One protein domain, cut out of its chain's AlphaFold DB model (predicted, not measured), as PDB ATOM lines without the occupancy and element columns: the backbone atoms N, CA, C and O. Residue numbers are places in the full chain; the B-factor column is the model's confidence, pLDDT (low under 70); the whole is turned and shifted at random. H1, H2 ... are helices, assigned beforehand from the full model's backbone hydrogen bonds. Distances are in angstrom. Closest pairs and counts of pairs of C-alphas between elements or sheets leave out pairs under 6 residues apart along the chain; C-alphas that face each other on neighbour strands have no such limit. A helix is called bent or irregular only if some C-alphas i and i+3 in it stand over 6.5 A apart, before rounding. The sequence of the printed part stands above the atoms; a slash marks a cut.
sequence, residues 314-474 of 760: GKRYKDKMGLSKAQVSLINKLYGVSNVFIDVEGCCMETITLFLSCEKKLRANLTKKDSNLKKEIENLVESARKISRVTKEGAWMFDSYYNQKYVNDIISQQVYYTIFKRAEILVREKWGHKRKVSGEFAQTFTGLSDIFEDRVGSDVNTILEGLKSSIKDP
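AT A GLANCE: This is residues 314 to 474 of the 760 residues of the protein "TerB_C domain-containing protein" of Sphingobacterium multivorum (UniProt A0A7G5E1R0). The long helix H5 forms the core, crossed by H3 towards one end and by H2 towards the other; bent H6 packs on H3 with one arm, on H2 and H5 with the other. The printed part has 161 residues with six named helices, H1 to H6 in order along the chain, and no named strand; its class is all helix, with 101 of the 161 residues in the helices, and it is compact, with a radius of gyration of the C-alphas of 16.3 A and spans of 48 by 33 by 30 A.

IN THESE COORDINATES: H5, residues 401 to 430, spans 45.1 A from C-alpha 401 (-14.249, -33.827, -34.179); it is irregular, C-alphas 405 and 408 being 7.2 A apart. H2, 345 to 367, spans 32.9 A; H3, 373 to 391, 26.3 A. H1 is 325 to 331, H4 395 to 398. H6, 448 to 465, assigned as one helix by its hydrogen bonds, is bent, C-alphas 455 and 458 being 7.3 A apart; its arms are H6a, 448 to 455, and H6b, 458 to 465, ending at C-alpha 465 (-50.029, -39.252, -53.458).

HOW THE PARTS SIT: H5, the hub, touches H2 with residues 419 to 427 alone, closest C-alphas Thr 351 and Glu 424, 5.4 A, at a steep tilt of 65 degrees. H6a touches H3, closest C-alphas Ala 384 and Leu 448, 6.6 A. H1 is close but not clearly touching H2. H4 touches H5 only at the corner. Every O i to N i+4 pair is within hydrogen-bond range in H1, H2, H3, H6a and H6b, and 22 of 26 in H5; H4 is too short for one.

THE WHOLE: The printed part has no cut; the links H1 to H2 and H5 to H6 are long. pLDDT is under 70 at residues 401 to 404 and 443.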
ATOM      1  N   GLY A 314     -35.531 -53.940 -40.866       87.88
ATOM      2  CA  GLY A 314     -35.149 -54.660 -42.080       87.88
ATOM      3  C   GLY A 314     -34.704 -56.095 -41.805       87.88
ATOM      4  O   GLY A 314     -34.919 -56.949 -42.659       87.88
ATOM      5  N   LYS A 315     -34.144 -56.393 -40.621       87.06
ATOM      6  CA  LYS A 315     -33.850 -57.767 -40.177       87.06
ATOM      7  C   LYS A 315     -35.147 -58.495 -39.809       87.06
ATOM      8  O   LYS A 315     -35.409 -59.556 -40.370       87.06
ATOM      9  N   ARG A 316     -35.994 -57.886 -38.966       88.94
ATOM     10  CA  ARG A 316     -37.296 -58.432 -38.518       88.94
ATOM     11  C   ARG A 316     -38.217 -58.822 -39.681       88.94
ATOM     12  O   ARG A 316     -38.854 -59.871 -39.624       88.94
ATOM     13  N   TYR A 317     -38.287 -57.998 -40.727       91.31
ATOM     14  CA  TYR A 317     -39.190 -58.217 -41.865       91.31
ATOM     15  C   TYR A 317     -38.527 -58.824 -43.110       91.31
ATOM     16  O   TYR A 317     -39.223 -59.069 -44.096       91.31
ATOM     17  N   LYS A 318     -37.218 -59.125 -43.068       92.06
ATOM     18  CA  LYS A 318     -36.447 -59.684 -44.194       92.06
ATOM     19  C   LYS A 318     -37.168 -60.838 -44.880       92.06
ATOM     20  O   LYS A 318     -37.443 -60.770 -46.073       92.06
ATOM     21  N   ASP A 319     -37.467 -61.880 -44.115       90.94
ATOM     22  CA  ASP A 319     -37.990 -63.133 -44.659       90.94
ATOM     23  C   ASP A 319     -39.514 -63.085 -44.854       90.94
ATOM     24  O   ASP A 319     -40.019 -63.660 -45.814       90.94
ATOM     25  N   LYS A 320     -40.238 -62.299 -44.039       91.81
ATOM     26  CA  LYS A 320     -41.688 -62.062 -44.196       91.81
ATOM     27  C   LYS A 320     -42.047 -61.281 -45.466       91.81
ATOM     28  O   LYS A 320     -43.116 -61.493 -46.024       91.81
ATOM     29  N   MET A 321     -41.173 -60.378 -45.915       92.75
ATOM     30  CA  MET A 321     -41.395 -59.521 -47.091       92.75
ATOM     31  C   MET A 321     -40.481 -59.856 -48.287       92.75
ATOM     32  O   MET A 321     -40.498 -59.136 -49.284       92.75
ATOM     33  N   GLY A 322     -39.656 -60.908 -48.202       92.69
ATOM     34  CA  GLY A 322     -38.723 -61.297 -49.271       92.69
ATOM     35  C   GLY A 322     -37.669 -60.229 -49.609       92.69
ATOM     36  O   GLY A 322     -37.298 -60.064 -50.771       92.69
ATOM     37  N   LEU A 323     -37.214 -59.458 -48.615       94.25
ATOM     38  CA  LEU A 323     -36.377 -58.274 -48.829       94.25
ATOM     39  C   LEU A 323     -34.974 -58.637 -49.333       94.25
ATOM     40  O   LEU A 323     -34.239 -59.411 -48.716       94.25
ATOM     41  N   SER A 324     -34.540 -57.976 -50.408       94.50
ATOM     42  CA  SER A 324     -33.144 -58.029 -50.844       94.50
ATOM     43  C   SER A 324     -32.210 -57.391 -49.809       94.50
ATOM     44  O   SER A 324     -32.599 -56.478 -49.076       94.50
ATOM     45  N   LYS A 325     -30.931 -57.799 -49.800       92.62
ATOM     46  CA  LYS A 325     -29.905 -57.239 -48.894       92.62
ATOM     47  C   LYS A 325     -29.867 -55.702 -48.918       92.62
ATOM     48  O   LYS A 325     -29.743 -55.083 -47.870       92.62
ATOM     49  N   ALA A 326     -30.043 -55.085 -50.089       91.19
ATOM     50  CA  ALA A 326     -30.065 -53.630 -50.237       91.19
ATOM     51  C   ALA A 326     -31.300 -52.967 -49.590       91.19
ATOM     52  O   ALA A 326     -31.176 -51.879 -49.031       91.19
ATOM     53  N   GLN A 327     -32.471 -53.614 -49.631       93.75
ATOM     54  CA  GLN A 327     -33.676 -53.140 -48.935       93.75
ATOM     55  C   GLN A 327     -33.528 -53.307 -47.418       93.75
ATOM     56  O   GLN A 327     -33.830 -52.373 -46.684       93.75
ATOM     57  N   VAL A 328     -32.981 -54.437 -46.952       92.50
ATOM     58  CA  VAL A 328     -32.661 -54.664 -45.529       92.50
ATOM     59  C   VAL A 328     -31.719 -53.574 -45.002       92.50
ATOM     60  O   VAL A 328     -32.045 -52.910 -44.023       92.50
ATOM     61  N   SER A 329     -30.598 -53.310 -45.683       91.00
ATOM     62  CA  SER A 329     -29.655 -52.249 -45.292       91.00
ATOM     63  C   SER A 329     -30.234 -50.832 -45.382       91.00
ATOM     64  O   SER A 329     -29.760 -49.945 -44.677       91.00
ATOM     65  N   LEU A 330     -31.240 -50.595 -46.231       91.50
ATOM     66  CA  LEU A 330     -31.952 -49.315 -46.312       91.50
ATOM     67  C   LEU A 330     -32.923 -49.138 -45.135       91.50
ATOM     68  O   LEU A 330     -32.900 -48.100 -44.481       91.50
ATOM     69  N   ILE A 331     -33.737 -50.154 -44.838       92.75
ATOM     70  CA  ILE A 331     -34.714 -50.129 -43.738       92.75
ATOM     71  C   ILE A 331     -34.002 -50.126 -42.380       92.75
ATOM     72  O   ILE A 331     -34.453 -49.451 -41.464       92.75
ATOM     73  N   ASN A 332     -32.845 -50.781 -42.246       90.12
ATOM     74  CA  ASN A 332     -32.044 -50.745 -41.016       90.12
ATOM     75  C   ASN A 332     -31.478 -49.347 -40.676       90.12
ATOM     76  O   ASN A 332     -30.975 -49.164 -39.572       90.12
ATOM     77  N   LYS A 333     -31.591 -48.346 -41.569       86.94
ATOM     78  CA  LYS A 333     -31.327 -46.931 -41.234       86.94
ATOM     79  C   LYS A 333     -32.451 -46.282 -40.417       86.94
ATOM     80  O   LYS A 333     -32.246 -45.214 -39.849       86.94
ATOM     81  N   LEU A 334     -33.634 -46.893 -40.372       87.75
ATOM     82  CA  LEU A 334     -34.800 -46.416 -39.628       87.75
ATOM     83  C   LEU A 334     -34.681 -46.833 -38.154       87.75
ATOM     84  O   LEU A 334     -35.390 -47.715 -37.670       87.75
ATOM     85  N   TYR A 335     -33.737 -46.215 -37.443       72.06
ATOM     86  CA  TYR A 335     -33.540 -46.439 -36.013       72.06
ATOM     87  C   TYR A 335     -34.665 -45.802 -35.179       72.06
ATOM     88  O   TYR A 335     -35.162 -44.727 -35.507       72.06
ATOM     89  N   GLY A 336     -35.058 -46.454 -34.080       70.62
ATOM     90  CA  GLY A 336     -36.023 -45.913 -33.111       70.62
ATOM     91  C   GLY A 336     -37.479 -45.823 -33.592       70.62
ATOM     92  O   GLY A 336     -38.310 -45.246 -32.893       70.62
ATOM     93  N   VAL A 337     -37.811 -46.382 -34.759       80.50
ATOM     94  CA  VAL A 337     -39.159 -46.303 -35.342       80.50
ATOM     95  C   VAL A 337     -40.086 -47.355 -34.722       80.50
ATOM     96  O   VAL A 337     -40.269 -48.446 -35.256       80.50
ATOM     97  N   SER A 338     -40.676 -47.010 -33.577       80.75
ATOM     98  CA  SER A 338     -41.760 -47.753 -32.922       80.75
ATOM     99  C   SER A 338     -42.844 -46.785 -32.455       80.75
ATOM    100  O   SER A 338     -42.567 -45.701 -31.937       80.75
ATOM    101  N   ASN A 339     -44.094 -47.170 -32.689       89.19
ATOM    102  CA  ASN A 339     -45.292 -46.551 -32.140       89.19
ATOM    103  C   ASN A 339     -46.461 -47.525 -32.330       89.19
ATOM    104  O   ASN A 339     -46.425 -48.326 -33.257       89.19
ATOM    105  N   VAL A 340     -47.535 -47.382 -31.549       89.62
ATOM    106  CA  VAL A 340     -48.644 -48.361 -31.462       89.62
ATOM    107  C   VAL A 340     -49.230 -48.816 -32.817       89.62
ATOM    108  O   VAL A 340     -49.746 -49.920 -32.909       89.62
ATOM    109  N   PHE A 341     -49.148 -47.998 -33.874       93.19
ATOM    110  CA  PHE A 341     -49.550 -48.391 -35.232       93.19
ATOM    111  C   PHE A 341     -48.465 -49.209 -35.951       93.19
ATOM    112  O   PHE A 341     -48.773 -50.252 -36.508       93.19
ATOM    113  N   ILE A 342     -47.204 -48.771 -35.913       93.12
ATOM    114  CA  ILE A 342     -46.044 -49.485 -36.483       93.12
ATOM    115  C   ILE A 342     -45.704 -50.771 -35.708       93.12
ATOM    116  O   ILE A 342     -45.086 -51.681 -36.257       93.12
ATOM    117  N   ASP A 343     -46.136 -50.879 -34.455       91.62
ATOM    118  CA  ASP A 343     -45.992 -52.095 -33.657       91.62
ATOM    119  C   ASP A 343     -46.927 -53.225 -34.159       91.62
ATOM    120  O   ASP A 343     -46.619 -54.403 -33.955       91.62
ATOM    121  N   VAL A 344     -48.013 -52.887 -34.879       93.69
ATOM    122  CA  VAL A 344     -48.883 -53.841 -35.595       93.69
ATOM    123  C   VAL A 344     -48.227 -54.268 -36.909       93.69
ATOM    124  O   VAL A 344     -47.806 -53.443 -37.721       93.69
ATOM    125  N   GLU A 345     -48.165 -55.580 -37.139       93.69
ATOM    126  CA  GLU A 345     -47.367 -56.183 -38.210       93.69
ATOM    127  C   GLU A 345     -47.769 -55.726 -39.624       93.69
ATOM    128  O   GLU A 345     -46.915 -55.209 -40.348       93.69
ATOM    129  N   GLY A 346     -49.047 -55.828 -40.010       95.12
ATOM    130  CA  GLY A 346     -49.501 -55.405 -41.343       95.12
ATOM    131  C   GLY A 346     -49.330 -53.902 -41.590       95.12
ATOM    132  O   GLY A 346     -48.873 -53.499 -42.658       95.12
ATOM    133  N   CYS A 347     -49.585 -53.067 -40.576       95.44
ATOM    134  CA  CYS A 347     -49.329 -51.620 -40.625       95.44
ATOM    135  C   CYS A 347     -47.850 -51.309 -40.888       95.44
ATOM    136  O   CYS A 347     -47.527 -50.428 -41.688       95.44
ATOM    137  N   CYS A 348     -46.947 -52.049 -40.242       94.88
ATOM    138  CA  CYS A 348     -45.513 -51.931 -40.465       94.88
ATOM    139  C   CYS A 348     -45.121 -52.372 -41.883       94.88
ATOM    140  O   CYS A 348     -44.443 -51.630 -42.593       94.88
ATOM    141  N   MET A 349     -45.584 -53.548 -42.317       95.50
ATOM    142  CA  MET A 349     -45.253 -54.130 -43.622       95.50
ATOM    143  C   MET A 349     -45.769 -53.283 -44.793       95.50
ATOM    144  O   MET A 349     -45.032 -53.071 -45.761       95.50
ATOM    145  N   GLU A 350     -46.978 -52.726 -44.708       97.25
ATOM    146  CA  GLU A 350     -47.504 -51.838 -45.753       97.25
ATOM    147  C   GLU A 350     -46.767 -50.487 -45.762       97.25
ATOM    148  O   GLU A 350     -46.379 -49.998 -46.825       97.25
ATOM    149  N   THR A 351     -46.440 -49.931 -44.586       96.88
ATOM    150  CA  THR A 351     -45.627 -48.703 -44.493       96.88
ATOM    151  C   THR A 351     -44.222 -48.906 -45.075       96.88
ATOM    152  O   THR A 351     -43.742 -48.056 -45.824       96.88
ATOM    153  N   ILE A 352     -43.574 -50.049 -44.810       96.38
ATOM    154  CA  ILE A 352     -42.290 -50.425 -45.427       96.38
ATOM    155  C   ILE A 352     -42.442 -50.565 -46.950       96.38
ATOM    156  O   ILE A 352     -41.603 -50.061 -47.696       96.38
ATOM    157  N   THR A 353     -43.513 -51.204 -47.430       96.94
ATOM    158  CA  THR A 353     -43.785 -51.387 -48.869       96.94
ATOM    159  C   THR A 353     -43.941 -50.045 -49.589       96.94
ATOM    160  O   THR A 353     -43.329 -49.822 -50.642       96.94
ATOM    161  N   LEU A 354     -44.693 -49.119 -48.994       97.44
ATOM    162  CA  LEU A 354     -44.895 -47.767 -49.506       97.44
ATOM    163  C   LEU A 354     -43.603 -46.933 -49.446       97.44
ATOM    164  O   LEU A 354     -43.247 -46.294 -50.436       97.44
ATOM    165  N   PHE A 355     -42.849 -47.002 -48.343       97.50
ATOM    166  CA  PHE A 355     -41.540 -46.354 -48.185       97.50
ATOM    167  C   PHE A 355     -40.537 -46.810 -49.256       97.50
ATOM    168  O   PHE A 355     -39.948 -45.974 -49.939       97.50
ATOM    169  N   LEU A 356     -40.380 -48.122 -49.467       97.12
ATOM    170  CA  LEU A 356     -39.492 -48.674 -50.498       97.12
ATOM    171  C   LEU A 356     -39.919 -48.261 -51.916       97.12
ATOM    172  O   LEU A 356     -39.073 -47.972 -52.766       97.12
ATOM    173  N   SER A 357     -41.228 -48.220 -52.175       97.31
ATOM    174  CA  SER A 357     -41.787 -47.796 -53.464       97.31
ATOM    175  C   SER A 357     -41.567 -46.303 -53.719       97.31
ATOM    176  O   SER A 357     -41.216 -45.909 -54.837       97.31
ATOM    177  N   CYS A 358     -41.700 -45.483 -52.675       97.56
ATOM    178  CA  CYS A 358     -41.381 -44.062 -52.698       97.56
ATOM    179  C   CYS A 358     -39.885 -43.828 -52.940       97.56
ATOM    180  O   CYS A 358     -39.526 -43.073 -53.836       97.56
ATOM    181  N   GLU A 359     -39.002 -44.512 -52.207       95.94
ATOM    182  CA  GLU A 359     -37.545 -44.349 -52.316       95.94
ATOM    183  C   GLU A 359     -37.030 -44.753 -53.709       95.94
ATOM    184  O   GLU A 359     -36.263 -44.012 -54.329       95.94
ATOM    185  N   LYS A 360     -37.565 -45.844 -54.283       95.81
ATOM    186  CA  LYS A 360     -37.296 -46.261 -55.668       95.81
ATOM    187  C   LYS A 360     -37.720 -45.202 -56.699       95.81
ATOM    188  O   LYS A 360     -36.950 -44.913 -57.617       95.81
ATOM    189  N   LYS A 361     -38.921 -44.618 -56.562       96.50
ATOM    190  CA  LYS A 361     -39.393 -43.519 -57.432       96.50
ATOM    191  C   LYS A 361     -38.553 -42.246 -57.236       96.50
ATOM    192  O   LYS A 361     -38.191 -41.609 -58.222       96.50
ATOM    193  N   LEU A 362     -38.179 -41.917 -55.998       96.38
ATOM    194  CA  LEU A 362     -37.377 -40.740 -55.652       96.38
ATOM    195  C   LEU A 362     -35.972 -40.821 -56.255       96.38
ATOM    196  O   LEU A 362     -35.529 -39.859 -56.875       96.38
ATOM    197  N   ARG A 363     -35.296 -41.978 -56.168       94.50
ATOM    198  CA  ARG A 363     -34.012 -42.194 -56.859       94.50
ATOM    199  C   ARG A 363     -34.134 -41.931 -58.357       94.50
ATOM    200  O   ARG A 363     -33.320 -41.194 -58.901       94.50
ATOM    201  N   ALA A 364     -35.166 -42.473 -59.006       95.06
ATOM    202  CA  ALA A 364     -35.391 -42.275 -60.437       95.06
ATOM    203  C   ALA A 364     -35.682 -40.805 -60.807       95.06
ATOM    204  O   ALA A 364     -35.268 -40.361 -61.876       95.06
ATOM    205  N   ASN A 365     -36.356 -40.041 -59.942       94.69
ATOM    206  CA  ASN A 365     -36.581 -38.608 -60.151       94.69
ATOM    207  C   ASN A 365     -35.308 -37.778 -59.927       94.69
ATOM    208  O   ASN A 365     -34.983 -36.949 -60.772       94.69
ATOM    209  N   LEU A 366     -34.542 -38.043 -58.864       93.44
ATOM    210  CA  LEU A 366     -33.268 -37.361 -58.610       93.44
ATOM    211  C   LEU A 366     -32.237 -37.642 -59.715       93.44
ATOM    212  O   LEU A 366     -31.549 -36.720 -60.142       93.44
ATOM    213  N   THR A 367     -32.183 -38.866 -60.256       93.56
ATOM    214  CA  THR A 367     -31.299 -39.201 -61.388       93.56
ATOM    215  C   THR A 367     -31.645 -38.417 -62.661       93.56
ATOM    216  O   THR A 367     -30.739 -38.071 -63.407       93.56
ATOM    217  N   LYS A 368     -32.917 -38.054 -62.893       92.50
ATOM    218  CA  LYS A 368     -33.313 -37.149 -63.997       92.50
ATOM    219  C   LYS A 368     -32.942 -35.678 -63.753       92.50
ATOM    220  O   LYS A 368     -33.025 -34.883 -64.681       92.50
ATOM    221  N   LYS A 369     -32.587 -35.313 -62.516       91.06
ATOM    222  CA  LYS A 369     -32.129 -33.978 -62.090       91.06
ATOM    223  C   LYS A 369     -30.597 -33.937 -61.895       91.06
ATOM    224  O   LYS A 369     -30.102 -33.115 -61.128       91.06
ATOM    225  N   ASP A 370     -29.859 -34.883 -62.490       92.25
ATOM    226  CA  ASP A 370     -28.414 -35.105 -62.295       92.25
ATOM    227  C   ASP A 370     -27.978 -35.103 -60.814       92.25
ATOM    228  O   ASP A 370     -26.925 -34.586 -60.411       92.25
ATOM    229  N   SER A 371     -28.816 -35.698 -59.962       93.38
ATOM    230  CA  SER A 371     -28.582 -35.822 -58.528       93.38
ATOM    231  C   SER A 371     -28.927 -37.215 -57.993       93.38
ATOM    232  O   SER A 371     -29.320 -38.136 -58.710       93.38
ATOM    233  N   ASN A 372     -28.707 -37.402 -56.698       93.50
ATOM    234  CA  ASN A 372     -29.022 -38.617 -55.962       93.50
ATOM    235  C   ASN A 372     -29.174 -38.286 -54.471       93.50
ATOM    236  O   ASN A 372     -28.700 -37.255 -54.001       93.50
ATOM    237  N   LEU A 373     -29.798 -39.184 -53.708       91.56
ATOM    238  CA  LEU A 373     -30.144 -38.905 -52.313       91.56
ATOM    239  C   LEU A 373     -28.918 -38.666 -51.404       91.56
ATOM    240  O   LEU A 373     -29.031 -37.919 -50.440       91.56
ATOM    241  N   LYS A 374     -27.735 -39.220 -51.727       91.88
ATOM    242  CA  LYS A 374     -26.482 -38.918 -51.003       91.88
ATOM    243  C   LYS A 374     -26.047 -37.470 -51.248       91.88
ATOM    244  O   LYS A 374     -25.777 -36.767 -50.283       91.88
ATOM    245  N   LYS A 375     -26.066 -37.015 -52.505       93.62
ATOM    246  CA  LYS A 375     -25.781 -35.620 -52.889       93.62
ATOM    247  C   LYS A 375     -26.772 -34.648 -52.235       93.62
ATOM    248  O   LYS A 375     -26.344 -33.612 -51.735       93.62
ATOM    249  N   GLU A 376     -28.062 -34.979 -52.155       94.56
ATOM    250  CA  GLU A 376     -29.041 -34.133 -51.446       94.56
ATOM    251  C   GLU A 376     -28.804 -34.085 -49.926       94.56
ATOM    252  O   GLU A 376     -28.816 -33.001 -49.346       94.56
ATOM    253  N   ILE A 377     -28.492 -35.217 -49.285       93.12
ATOM    254  CA  ILE A 377     -28.112 -35.254 -47.861       93.12
ATOM    255  C   ILE A 377     -26.832 -34.440 -47.608       93.12
ATOM    256  O   ILE A 377     -26.771 -33.681 -46.647       93.12
ATOM    257  N   GLU A 378     -25.827 -34.530 -48.481       92.75
ATOM    258  CA  GLU A 378     -24.587 -33.745 -48.379       92.75
ATOM    259  C   GLU A 378     -24.841 -32.233 -48.496       92.75
ATOM    260  O   GLU A 378     -24.243 -31.453 -47.754       92.75
ATOM    261  N   ASN A 379     -25.782 -31.817 -49.351       93.06
ATOM    262  CA  ASN A 379     -26.234 -30.426 -49.413       93.06
ATOM    263  C   ASN A 379     -26.975 -30.001 -48.131       93.06
ATOM    264  O   ASN A 379     -26.717 -28.912 -47.625       93.06
ATOM    265  N   LEU A 380     -27.850 -30.847 -47.571       93.19
ATOM    266  CA  LEU A 380     -28.546 -30.562 -46.305       93.19
ATOM    267  C   LEU A 380     -27.572 -30.446 -45.120       93.19
ATOM    268  O   LEU A 380     -27.741 -29.565 -44.280       93.19
ATOM    269  N   VAL A 381     -26.518 -31.271 -45.078       91.88
ATOM    270  CA  VAL A 381     -25.435 -31.176 -44.079       91.88
ATOM    271  C   VAL A 381     -24.673 -29.850 -44.201       91.88
ATOM    272  O   VAL A 381     -24.354 -29.239 -43.181       91.88
ATOM    273  N   GLU A 382     -24.395 -29.373 -45.419       91.75
ATOM    274  CA  GLU A 382     -23.741 -28.071 -45.618       91.75
ATOM    275  C   GLU A 382     -24.675 -26.895 -45.288       91.75
ATOM    276  O   GLU A 382     -24.239 -25.945 -44.643       91.75
ATOM    277  N   SER A 383     -25.966 -26.966 -45.625       92.00
ATOM    278  CA  SER A 383     -26.952 -25.962 -45.192       92.00
ATOM    279  C   SER A 383     -27.072 -25.901 -43.666       92.00
ATOM    280  O   SER A 383     -26.991 -24.815 -43.096       92.00
ATOM    281  N   ALA A 384     -27.160 -27.049 -42.985       91.12
ATOM    282  CA  ALA A 384     -27.149 -27.122 -41.523       91.12
ATOM    283  C   ALA A 384     -25.869 -26.509 -40.922       91.12
ATOM    284  O   ALA A 384     -25.931 -25.761 -39.949       91.12
ATOM    285  N   ARG A 385     -24.704 -26.758 -41.540       89.56
ATOM    286  CA  ARG A 385     -23.416 -26.161 -41.148       89.56
ATOM    287  C   ARG A 385     -23.393 -24.640 -41.341       89.56
ATOM    288  O   ARG A 385     -22.847 -23.936 -40.493       89.56
ATOM    289  N   LYS A 386     -23.974 -24.125 -42.431       90.69
ATOM    290  CA  LYS A 386     -24.112 -22.679 -42.686       90.69
ATOM    291  C   LYS A 386     -25.019 -22.015 -41.651       90.69
ATOM    292  O   LYS A 386     -24.586 -21.043 -41.036       90.69
ATOM    293  N   ILE A 387     -26.203 -22.578 -41.400       90.31
ATOM    294  CA  ILE A 387     -27.141 -22.101 -40.369       90.31
ATOM    295  C   ILE A 387     -26.441 -22.080 -39.003       90.31
ATOM    296  O   ILE A 387     -26.313 -21.020 -38.400       90.31
ATOM    297  N   SER A 388     -25.857 -23.207 -38.581       89.31
ATOM    298  CA  SER A 388     -25.161 -23.342 -37.293       89.31
ATOM    299  C   SER A 388     -24.035 -22.320 -37.081       89.31
ATOM    300  O   SER A 388     -23.871 -21.779 -35.986       89.31
ATOM    301  N   ARG A 389     -23.274 -21.979 -38.133       88.25
ATOM    302  CA  ARG A 389     -22.240 -20.932 -38.059       88.25
ATOM    303  C   ARG A 389     -22.819 -19.552 -37.734       88.25
ATOM    304  O   ARG A 389     -22.156 -18.803 -37.012       88.25
ATOM    305  N   VAL A 390     -24.013 -19.237 -38.233       89.19
ATOM    306  CA  VAL A 390     -24.711 -17.957 -38.028       89.19
ATOM    307  C   VAL A 390     -25.495 -17.970 -36.711       89.19
ATOM    308  O   VAL A 390     -25.165 -17.209 -35.805       89.19
ATOM    309  N   THR A 391     -26.474 -18.867 -36.570       88.50
ATOM    310  CA  THR A 391     -27.457 -18.884 -35.467       88.50
ATOM    311  C   THR A 391     -26.949 -19.545 -34.181       88.50
ATOM    312  O   THR A 391     -27.549 -19.371 -33.124       88.50
ATOM    313  N   LYS A 392     -25.851 -20.314 -34.253       86.88
ATOM    314  CA  LYS A 392     -25.347 -21.230 -33.201       86.88
ATOM    315  C   LYS A 392     -26.288 -22.390 -32.851       86.88
ATOM    316  O   LYS A 392     -25.977 -23.190 -31.967       86.88
ATOM    317  N   GLU A 393     -27.389 -22.552 -33.583       85.69
ATOM    318  CA  GLU A 393     -28.244 -23.735 -33.492       85.69
ATOM    319  C   GLU A 393     -27.442 -24.996 -33.816       85.69
ATOM    320  O   GLU A 393     -26.579 -24.996 -34.697       85.69
ATOM    321  N   GLY A 394     -27.697 -26.078 -33.080       81.81
ATOM    322  CA  GLY A 394     -27.048 -27.369 -33.309       81.81
ATOM    323  C   GLY A 394     -25.513 -27.370 -33.246       81.81
ATOM    324  O   GLY A 394     -24.925 -28.364 -33.662       81.81
ATOM    325  N   ALA A 395     -24.857 -26.316 -32.734       82.56
ATOM    326  CA  ALA A 395     -23.393 -26.171 -32.760       82.56
ATOM    327  C   ALA A 395     -22.662 -27.389 -32.165       82.56
ATOM    328  O   ALA A 395     -21.692 -27.875 -32.742       82.56
ATOM    329  N   TRP A 396     -23.232 -28.008 -31.124       82.56
ATOM    330  CA  TRP A 396     -22.748 -29.254 -30.521       82.56
ATOM    331  C   TRP A 396     -22.529 -30.416 -31.515       82.56
ATOM    332  O   TRP A 396     -21.685 -31.274 -31.258       82.56
ATOM    333  N   MET A 397     -23.239 -30.463 -32.651       80.62
ATOM    334  CA  MET A 397     -23.007 -31.448 -33.721       80.62
ATOM    335  C   MET A 397     -21.736 -31.161 -34.533       80.62
ATOM    336  O   MET A 397     -21.122 -32.085 -35.061       80.62
ATOM    337  N   PHE A 398     -21.320 -29.897 -34.620       81.12
ATOM    338  CA  PHE A 398     -20.189 -29.435 -35.425       81.12
ATOM    339  C   PHE A 398     -18.938 -29.078 -34.602       81.12
ATOM    340  O   PHE A 398     -17.840 -29.127 -35.151       81.12
ATOM    341  N   ASP A 399     -19.062 -28.765 -33.310       74.81
ATOM    342  CA  ASP A 399     -17.952 -28.270 -32.476       74.81
ATOM    343  C   ASP A 399     -16.920 -29.351 -32.093       74.81
ATOM    344  O   ASP A 399     -15.770 -29.040 -31.788       74.81
ATOM    345  N   SER A 400     -17.302 -30.633 -32.117       70.19
ATOM    346  CA  SER A 400     -16.426 -31.762 -31.767       70.19
ATOM    347  C   SER A 400     -16.054 -32.592 -32.993       70.19
ATOM    348  O   SER A 400     -16.931 -33.021 -33.740       70.19
ATOM    349  N   TYR A 401     -14.765 -32.917 -33.143       64.12
ATOM    350  CA  TYR A 401     -14.249 -33.827 -34.179       64.12
ATOM    351  C   TYR A 401     -14.984 -35.181 -34.204       64.12
ATOM    352  O   TYR A 401     -15.287 -35.711 -35.274       64.12
ATOM    353  N   TYR A 402     -15.341 -35.715 -33.030       58.91
ATOM    354  CA  TYR A 402     -16.128 -36.946 -32.929       58.91
ATOM    355  C   TYR A 402     -17.553 -36.772 -33.468       58.91
ATOM    356  O   TYR A 402     -18.058 -37.672 -34.132       58.91
ATOM    357  N   ASN A 403     -18.182 -35.618 -33.236       66.38
ATOM    358  CA  ASN A 403     -19.561 -35.364 -33.655       66.38
ATOM    359  C   ASN A 403     -19.637 -35.037 -35.153       66.38
ATOM    360  O   ASN A 403     -20.506 -35.574 -35.840       66.38
ATOM    361  N   GLN A 404     -18.667 -34.278 -35.686       68.19
ATOM    362  CA  GLN A 404     -18.540 -33.963 -37.118       68.19
ATOM    363  C   GLN A 404     -18.593 -35.214 -38.008       68.19
ATOM    364  O   GLN A 404     -19.190 -35.174 -39.086       68.19
ATOM    365  N   LYS A 405     -18.017 -36.333 -37.544       71.56
ATOM    366  CA  LYS A 405     -18.036 -37.624 -38.245       71.56
ATOM    367  C   LYS A 405     -19.453 -38.185 -38.434       71.56
ATOM    368  O   LYS A 405     -19.713 -38.799 -39.464       71.56
ATOM    369  N   TYR A 406     -20.356 -37.961 -37.479       80.69
ATOM    370  CA  TYR A 406     -21.701 -38.548 -37.456       80.69
ATOM    371  C   TYR A 406     -22.814 -37.607 -37.944       80.69
ATOM    372  O   TYR A 406     -23.940 -38.063 -38.121       80.69
ATOM    373  N   VAL A 407     -22.545 -36.321 -38.216       83.50
ATOM    374  CA  VAL A 407     -23.591 -35.378 -38.687       83.50
ATOM    375  C   VAL A 407     -24.259 -35.850 -39.981       83.50
ATOM    376  O   VAL A 407     -25.472 -35.714 -40.131       83.50
ATOM    377  N   ASN A 408     -23.488 -36.443 -40.901       86.62
ATOM    378  CA  ASN A 408     -24.042 -37.013 -42.129       86.62
ATOM    379  C   ASN A 408     -25.001 -38.168 -41.805       86.62
ATOM    380  O   ASN A 408     -26.129 -38.159 -42.283       86.62
ATOM    381  N   ASP A 409     -24.621 -39.089 -40.913       86.62
ATOM    382  CA  ASP A 409     -25.492 -40.189 -40.482       86.62
ATOM    383  C   ASP A 409     -26.758 -39.691 -39.769       86.62
ATOM    384  O   ASP A 409     -27.839 -40.211 -40.035       86.62
ATOM    385  N   ILE A 410     -26.658 -38.663 -38.917       87.38
ATOM    386  CA  ILE A 410     -27.800 -38.059 -38.206       87.38
ATOM    387  C   ILE A 410     -28.796 -37.445 -39.200       87.38
ATOM    388  O   ILE A 410     -29.979 -37.786 -39.177       87.38
ATOM    389  N   ILE A 411     -28.333 -36.580 -40.109       89.25
ATOM    390  CA  ILE A 411     -29.200 -35.923 -41.103       89.25
ATOM    391  C   ILE A 411     -29.730 -36.945 -42.125       89.25
ATOM    392  O   ILE A 411     -30.898 -36.896 -42.506       89.25
ATOM    393  N   SER A 412     -28.927 -37.944 -42.501       90.56
ATOM    394  CA  SER A 412     -29.338 -39.078 -43.340       90.56
ATOM    395  C   SER A 412     -30.479 -39.877 -42.700       90.56
ATOM    396  O   SER A 412     -31.505 -40.109 -43.342       90.56
ATOM    397  N   GLN A 413     -30.359 -40.233 -41.416       89.06
ATOM    398  CA  GLN A 413     -31.422 -40.904 -40.656       89.06
ATOM    399  C   GLN A 413     -32.691 -40.045 -40.580       89.06
ATOM    400  O   GLN A 413     -33.778 -40.559 -40.837       89.06
ATOM    401  N   GLN A 414     -32.570 -38.739 -40.318       90.19
ATOM    402  CA  GLN A 414     -33.707 -37.808 -40.311       90.19
ATOM    403  C   GLN A 414     -34.420 -37.742 -41.672       90.19
ATOM    404  O   GLN A 414     -35.653 -37.728 -41.708       90.19
ATOM    405  N   VAL A 415     -33.684 -37.763 -42.791       92.81
ATOM    406  CA  VAL A 415     -34.257 -37.802 -44.149       92.81
ATOM    407  C   VAL A 415     -35.044 -39.095 -44.374       92.81
ATOM    408  O   VAL A 415     -36.230 -39.029 -44.700       92.81
ATOM    409  N   TYR A 416     -34.446 -40.271 -44.141       93.69
ATOM    410  CA  TYR A 416     -35.161 -41.544 -44.323       93.69
ATOM    411  C   TYR A 416     -36.360 -41.679 -43.377       93.69
ATOM    412  O   TYR A 416     -37.427 -42.117 -43.808       93.69
ATOM    413  N   TYR A 417     -36.225 -41.253 -42.118       92.69
ATOM    414  CA  TYR A 417     -37.310 -41.275 -41.139       92.69
ATOM    415  C   TYR A 417     -38.456 -40.333 -41.522       92.69
ATOM    416  O   TYR A 417     -39.618 -40.699 -41.380       92.69
ATOM    417  N   THR A 418     -38.168 -39.153 -42.076       93.69
ATOM    418  CA  THR A 418     -39.209 -38.220 -42.545       93.69
ATOM    419  C   THR A 418     -39.988 -38.798 -43.729       93.69
ATOM    420  O   THR A 418     -41.218 -38.760 -43.722       93.69
ATOM    421  N   ILE A 419     -39.303 -39.433 -44.688       95.25
ATOM    422  CA  ILE A 419     -39.953 -40.150 -45.800       95.25
ATOM    423  C   ILE A 419     -40.814 -41.310 -45.267       95.25
ATOM    424  O   ILE A 419     -41.956 -41.476 -45.698       95.25
ATOM    425  N   PHE A 420     -40.313 -42.078 -44.291       95.62
ATOM    426  CA  PHE A 420     -41.069 -43.166 -43.665       95.62
ATOM    427  C   PHE A 420     -42.310 -42.663 -42.911       95.62
ATOM    428  O   PHE A 420     -43.392 -43.203 -43.114       95.62
ATOM    429  N   LYS A 421     -42.206 -41.588 -42.116       94.19
ATOM    430  CA  LYS A 421     -43.361 -40.969 -41.436       94.19
ATOM    431  C   LYS A 421     -44.430 -40.493 -42.423       94.19
ATOM    432  O   LYS A 421     -45.615 -40.602 -42.126       94.19
ATOM    433  N   ARG A 422     -44.049 -39.977 -43.598       95.56
ATOM    434  CA  ARG A 422     -45.014 -39.567 -44.639       95.56
ATOM    435  C   ARG A 422     -45.714 -40.762 -45.283       95.56
ATOM    436  O   ARG A 422     -46.921 -40.699 -45.500       95.56
ATOM    437  N   ALA A 423     -44.998 -41.866 -45.502       96.56
ATOM    438  CA  ALA A 423     -45.621 -43.135 -45.873       96.56
ATOM    439  C   ALA A 423     -46.585 -43.629 -44.771       96.56
ATOM    440  O   ALA A 423     -47.727 -43.968 -45.067       96.56
ATOM    441  N   GLU A 424     -46.173 -43.587 -43.500       95.50
ATOM    442  CA  GLU A 424     -46.995 -43.994 -42.350       95.50
ATOM    443  C   GLU A 424     -48.302 -43.190 -42.271       95.50
ATOM    444  O   GLU A 424     -49.369 -43.769 -42.075       95.50
ATOM    445  N   ILE A 425     -48.243 -41.867 -42.462       94.88
ATOM    446  CA  ILE A 425     -49.426 -40.991 -42.499       94.88
ATOM    447  C   ILE A 425     -50.396 -41.427 -43.601       94.88
ATOM    448  O   ILE A 425     -51.588 -41.558 -43.332       94.88
ATOM    449  N   LEU A 426     -49.908 -41.716 -44.809       95.19
ATOM    450  CA  LEU A 426     -50.781 -42.089 -45.924       95.19
ATOM    451  C   LEU A 426     -51.457 -43.458 -45.714       95.19
ATOM    452  O   LEU A 426     -52.641 -43.603 -46.022       95.19
ATOM    453  N   VAL A 427     -50.754 -44.438 -45.126       96.25
ATOM    454  CA  VAL A 427     -51.361 -45.728 -44.732       96.25
ATOM    455  C   VAL A 427     -52.366 -45.526 -43.591       96.25
ATOM    456  O   VAL A 427     -53.474 -46.055 -43.656       96.25
ATOM    457  N   ARG A 428     -52.048 -44.703 -42.576       94.25
ATOM    458  CA  ARG A 428     -52.992 -44.339 -41.498       94.25
ATOM    459  C   ARG A 428     -54.277 -43.719 -42.047       94.25
ATOM    460  O   ARG A 428     -55.352 -44.072 -41.569       94.25
ATOM    461  N   GLU A 429     -54.180 -42.818 -43.023       92.00
ATOM    462  CA  GLU A 429     -55.335 -42.168 -43.651       92.00
ATOM    463  C   GLU A 429     -56.177 -43.158 -44.466       92.00
ATOM    464  O   GLU A 429     -57.369 -43.300 -44.191       92.00
ATOM    465  N   LYS A 430     -55.562 -43.911 -45.395       92.75
ATOM    466  CA  LYS A 430     -56.240 -44.953 -46.196       92.75
ATOM    467  C   LYS A 430     -56.884 -46.032 -45.316       92.75
ATOM    468  O   LYS A 430     -57.948 -46.532 -45.662       92.75
ATOM    469  N   TRP A 431     -56.307 -46.351 -44.155       93.00
ATOM    470  CA  TRP A 431     -56.866 -47.317 -43.197       93.00
ATOM    471  C   TRP A 431     -57.704 -46.685 -42.069       93.00
ATOM    472  O   TRP A 431     -58.020 -47.369 -41.093       93.00
ATOM    473  N   GLY A 432     -58.098 -45.408 -42.158       87.88
ATOM    474  CA  GLY A 432     -59.052 -44.779 -41.226       87.88
ATOM    475  C   GLY A 432     -58.556 -44.611 -39.777       87.88
ATOM    476  O   GLY A 432     -59.353 -44.534 -38.834       87.88
ATOM    477  N   HIS A 433     -57.241 -44.580 -39.557       88.31
ATOM    478  CA  HIS A 433     -56.639 -44.447 -38.234       88.31
ATOM    479  C   HIS A 433     -56.562 -42.970 -37.797       88.31
ATOM    480  O   HIS A 433     -55.677 -42.219 -38.197       88.31
ATOM    481  N   LYS A 434     -57.470 -42.560 -36.902       80.44
ATOM    482  CA  LYS A 434     -57.724 -41.148 -36.531       80.44
ATOM    483  C   LYS A 434     -56.563 -40.407 -35.832       80.44
ATOM    484  O   LYS A 434     -56.611 -39.181 -35.731       80.44
ATOM    485  N   ARG A 435     -55.534 -41.096 -35.319       81.38
ATOM    486  CA  ARG A 435     -54.380 -40.458 -34.651       81.38
ATOM    487  C   ARG A 435     -53.378 -39.921 -35.679       81.38
ATOM    488  O   ARG A 435     -52.654 -40.698 -36.297       81.38
ATOM    489  N   LYS A 436     -53.298 -38.593 -35.788       82.12
ATOM    490  CA  LYS A 436     -52.272 -37.889 -36.575       82.12
ATOM    491  C   LYS A 436     -50.878 -38.025 -35.943       82.12
ATOM    492  O   LYS A 436     -50.748 -38.110 -34.720       82.12
ATOM    493  N   VAL A 437     -49.850 -37.989 -36.789       85.31
ATOM    494  CA  VAL A 437     -48.421 -37.878 -36.442       85.31
ATOM    495  C   VAL A 437     -47.783 -36.821 -37.355       85.31
ATOM    496  O   VAL A 437     -48.306 -36.582 -38.441       85.31
ATOM    497  N   SER A 438     -46.699 -36.154 -36.936       84.56
ATOM    498  CA  SER A 438     -46.086 -35.095 -37.759       84.56
ATOM    499  C   SER A 438     -45.157 -35.662 -38.840       84.56
ATOM    500  O   SER A 438     -44.178 -36.356 -38.546       84.56
ATOM    501  N   GLY A 439     -45.443 -35.311 -40.095       84.06
ATOM    502  CA  GLY A 439     -44.615 -35.600 -41.269       84.06
ATOM    503  C   GLY A 439     -43.493 -34.582 -41.519       84.06
ATOM    504  O   GLY A 439     -42.828 -34.678 -42.549       84.06
ATOM    505  N   GLU A 440     -43.283 -33.617 -40.622       87.69
ATOM    506  CA  GLU A 440     -42.236 -32.590 -40.740       87.69
ATOM    507  C   GLU A 440     -40.819 -33.181 -40.676       87.69
ATOM    508  O   GLU A 440     -40.591 -34.250 -40.087       87.69
ATOM    509  N   PHE A 441     -39.872 -32.446 -41.266       89.69
ATOM    510  CA  PHE A 441     -38.438 -32.663 -41.101       89.69
ATOM    511  C   PHE A 441     -37.950 -32.137 -39.730       89.69
ATOM    512  O   PHE A 441     -38.719 -31.575 -38.951       89.69
ATOM    513  N   ALA A 442     -36.690 -32.389 -39.368       72.62
ATOM    514  CA  ALA A 442     -36.211 -32.182 -38.000       72.62
ATOM    515  C   ALA A 442     -36.019 -30.697 -37.621       72.62
ATOM    516  O   ALA A 442     -35.211 -29.983 -38.212       72.62
ATOM    517  N   GLN A 443     -36.694 -30.273 -36.549       66.88
ATOM    518  CA  GLN A 443     -36.733 -28.903 -36.012       66.88
ATOM    519  C   GLN A 443     -35.451 -28.494 -35.234       66.88
ATOM    520  O   GLN A 443     -35.530 -27.896 -34.167       66.88
ATOM    521  N   THR A 444     -34.251 -28.879 -35.693       79.69
ATOM    522  CA  THR A 444     -32.974 -28.596 -34.982       79.69
ATOM    523  C   THR A 444     -32.214 -27.380 -35.525       79.69
ATOM    524  O   THR A 444     -31.312 -26.879 -34.856       79.69
ATOM    525  N   PHE A 445     -32.575 -26.906 -36.719       86.00
ATOM    526  CA  PHE A 445     -31.985 -25.743 -37.383       86.00
ATOM    527  C   PHE A 445     -33.109 -24.956 -38.064       86.00
ATOM    528  O   PHE A 445     -33.862 -25.536 -38.857       86.00
ATOM    529  N   THR A 446     -33.231 -23.663 -37.775       88.44
ATOM    530  CA  THR A 446     -34.301 -22.829 -38.340       88.44
ATOM    531  C   THR A 446     -34.097 -22.665 -39.851       88.44
ATOM    532  O   THR A 446     -32.976 -22.489 -40.327       88.44
ATOM    533  N   GLY A 447     -35.172 -22.810 -40.632       87.25
ATOM    534  CA  GLY A 447     -35.140 -22.795 -42.102       87.25
ATOM    535  C   GLY A 447     -34.628 -24.077 -42.787       87.25
ATOM    536  O   GLY A 447     -34.779 -24.224 -43.999       87.25
ATOM    537  N   LEU A 448     -34.060 -25.056 -42.065       91.31
ATOM    538  CA  LEU A 448     -33.574 -26.294 -42.705       91.31
ATOM    539  C   LEU A 448     -34.716 -27.193 -43.213       91.31
ATOM    540  O   LEU A 448     -34.516 -27.950 -44.163       91.31
ATOM    541  N   SER A 449     -35.909 -27.106 -42.611       93.12
ATOM    542  CA  SER A 449     -37.088 -27.835 -43.100       93.12
ATOM    543  C   SER A 449     -37.522 -27.349 -44.485       93.12
ATOM    544  O   SER A 449     -37.851 -28.175 -45.329       93.12
ATOM    545  N   ASP A 450     -37.450 -26.044 -44.750       92.69
ATOM    546  CA  ASP A 450     -37.838 -25.457 -46.039       92.69
ATOM    547  C   ASP A 450     -36.888 -25.940 -47.148       92.69
ATOM    548  O   ASP A 450     -37.314 -26.471 -48.174       92.69
ATOM    549  N   ILE A 451     -35.578 -25.913 -46.865       93.06
ATOM    550  CA  ILE A 451     -34.522 -26.451 -47.740       93.06
ATOM    551  C   ILE A 451     -34.716 -27.961 -48.001       93.06
ATOM    552  O   ILE A 451     -34.369 -28.453 -49.079       93.06
ATOM    553  N   PHE A 452     -35.265 -28.712 -47.037       95.19
ATOM    554  CA  PHE A 452     -35.638 -30.114 -47.237       95.19
ATOM    555  C   PHE A 452     -36.875 -30.264 -48.136       95.19
ATOM    556  O   PHE A 452     -36.847 -31.124 -49.021       95.19
ATOM    557  N   GLU A 453     -37.931 -29.459 -47.964       95.31
ATOM    558  CA  GLU A 453     -39.117 -29.519 -48.831       95.31
ATOM    559  C   GLU A 453     -38.771 -29.210 -50.294       95.31
ATOM    560  O   GLU A 453     -39.126 -30.000 -51.172       95.31
ATOM    561  N   ASP A 454     -38.013 -28.139 -50.543       93.62
ATOM    562  CA  ASP A 454     -37.613 -27.705 -51.889       93.62
ATOM    563  C   ASP A 454     -36.780 -28.760 -52.635       93.62
ATOM    564  O   ASP A 454     -36.946 -28.972 -53.839       93.62
ATOM    565  N   ARG A 455     -35.869 -29.444 -51.926       92.69
ATOM    566  CA  ARG A 455     -34.945 -30.423 -52.530       92.69
ATOM    567  C   ARG A 455     -35.494 -31.843 -52.605       92.69
ATOM    568  O   ARG A 455     -35.140 -32.581 -53.525       92.69
ATOM    569  N   VAL A 456     -36.295 -32.260 -51.622       94.31
ATOM    570  CA  VAL A 456     -36.675 -33.671 -51.421       94.31
ATOM    571  C   VAL A 456     -38.146 -33.831 -51.035       94.31
ATOM    572  O   VAL A 456     -38.829 -34.683 -51.604       94.31
ATOM    573  N   GLY A 457     -38.649 -33.049 -50.079       94.00
ATOM    574  CA  GLY A 457     -39.974 -33.247 -49.484       94.00
ATOM    575  C   GLY A 457     -41.134 -33.069 -50.468       94.00
ATOM    576  O   GLY A 457     -42.060 -33.880 -50.461       94.00
ATOM    577  N   SER A 458     -41.053 -32.101 -51.384       94.38
ATOM    578  CA  SER A 458     -42.061 -31.867 -52.429       94.38
ATOM    579  C   SER A 458     -42.126 -33.012 -53.456       94.38
ATOM    580  O   SER A 458     -43.210 -33.525 -53.763       94.38
ATOM    581  N   ASP A 459     -40.965 -33.510 -53.907       95.19
ATOM    582  CA  ASP A 459     -40.865 -34.717 -54.745       95.19
ATOM    583  C   ASP A 459     -41.474 -35.932 -54.016       95.19
ATOM    584  O   ASP A 459     -42.249 -36.684 -54.607       95.19
ATOM    585  N   VAL A 460     -41.165 -36.113 -52.725       97.12
ATOM    586  CA  VAL A 460     -41.682 -37.207 -51.882       97.12
ATOM    587  C   VAL A 460     -43.202 -37.142 -51.731       97.12
ATOM    588  O   VAL A 460     -43.868 -38.156 -51.931       97.12
ATOM    589  N   ASN A 461     -43.767 -35.968 -51.442       95.88
ATOM    590  CA  ASN A 461     -45.215 -35.777 -51.308       95.88
ATOM    591  C   ASN A 461     -45.934 -36.128 -52.624       95.88
ATOM    592  O   ASN A 461     -46.896 -36.898 -52.630       95.88
ATOM    593  N   THR A 462     -45.404 -35.638 -53.749       96.88
ATOM    594  CA  THR A 462     -45.915 -35.914 -55.103       96.88
ATOM    595  C   THR A 462     -45.858 -37.409 -55.443       96.88
ATOM    596  O   THR A 462     -46.794 -37.973 -56.011       96.88
ATOM    597  N   ILE A 463     -44.764 -38.081 -55.069       97.56
ATOM    598  CA  ILE A 463     -44.575 -39.522 -55.267       97.56
ATOM    599  C   ILE A 463     -45.557 -40.347 -54.425       97.56
ATOM    600  O   ILE A 463     -46.068 -41.351 -54.929       97.56
ATOM    601  N   LEU A 464     -45.801 -39.951 -53.172       96.81
ATOM    602  CA  LEU A 464     -46.662 -40.670 -52.231       96.81
ATOM    603  C   LEU A 464     -48.145 -40.561 -52.597       96.81
ATOM    604  O   LEU A 464     -48.819 -41.588 -52.634       96.81
ATOM    605  N   GLU A 465     -48.647 -39.378 -52.964       95.56
ATOM    606  CA  GLU A 465     -50.029 -39.252 -53.458       95.56
ATOM    607  C   GLU A 465     -50.215 -40.089 -54.741       95.56
ATOM    608  O   GLU A 465     -51.163 -40.865 -54.858       95.56
ATOM    609  N   GLY A 466     -49.214 -40.083 -55.635       95.75
ATOM    610  CA  GLY A 466     -49.106 -40.987 -56.790       95.75
ATOM    611  C   GLY A 466     -48.785 -42.463 -56.470       95.75
ATOM    612  O   GLY A 466     -48.401 -43.219 -57.372       95.75
ATOM    613  N   LEU A 467     -48.881 -42.880 -55.203       95.69
ATOM    614  CA  LEU A 467     -48.837 -44.269 -54.721       95.69
ATOM    615  C   LEU A 467     -50.058 -44.632 -53.849       95.69
ATOM    616  O   LEU A 467     -50.227 -45.806 -53.522       95.69
ATOM    617  N   LYS A 468     -50.936 -43.681 -53.513       93.44
ATOM    618  CA  LYS A 468     -52.088 -43.858 -52.608       93.44
ATOM    619  C   LYS A 468     -53.032 -44.994 -53.016       93.44
ATOM    620  O   LYS A 468     -53.507 -45.736 -52.166       93.44
ATOM    621  N   SER A 469     -53.250 -45.170 -54.320       94.12
ATOM    622  CA  SER A 469     -54.061 -46.250 -54.903       94.12
ATOM    623  C   SER A 469     -53.369 -47.618 -54.946       94.12
ATOM    624  O   SER A 469     -54.020 -48.609 -55.256       94.12
ATOM    625  N   SER A 470     -52.067 -47.692 -54.644       94.81
ATOM    626  CA  SER A 470     -51.333 -48.962 -54.508       94.81
ATOM    627  C   SER A 470     -51.310 -49.507 -53.078       94.81
ATOM    628  O   SER A 470     -50.881 -50.642 -52.883       94.81
ATOM    629  N   ILE A 471     -51.789 -48.723 -52.102       95.25
ATOM    630  CA  ILE A 471     -51.960 -49.159 -50.714       95.25
ATOM    631  C   ILE A 471     -53.144 -50.127 -50.661       95.25
ATOM    632  O   ILE A 471     -54.276 -49.753 -50.983       95.25
ATOM    633  N   LYS A 472     -52.877 -51.365 -50.252       92.94
ATOM    634  CA  LYS A 472     -53.887 -52.420 -50.121       92.94
ATOM    635  C   LYS A 472     -54.833 -52.130 -48.962       92.94
ATOM    636  O   LYS A 472     -54.514 -51.357 -48.064       92.94
ATOM    637  N   ASP A 473     -55.990 -52.773 -48.955       91.69
ATOM    638  CA  ASP A 473     -56.825 -52.848 -47.756       91.69
ATOM    639  C   ASP A 473     -56.230 -53.872 -46.761       91.69
ATOM    640  O   ASP A 473     -55.550 -54.810 -47.191       91.69
ATOM    641  N   PRO A 474     -56.392 -53.668 -45.438       93.88
ATOM    642  CA  PRO A 474     -55.719 -54.480 -44.424       93.88
ATOM    643  C   PRO A 474     -56.275 -55.909 -44.368       93.88
ATOM    644  O   PRO A 474     -57.468 -56.134 -44.566       93.88
TER     645      PRO A 474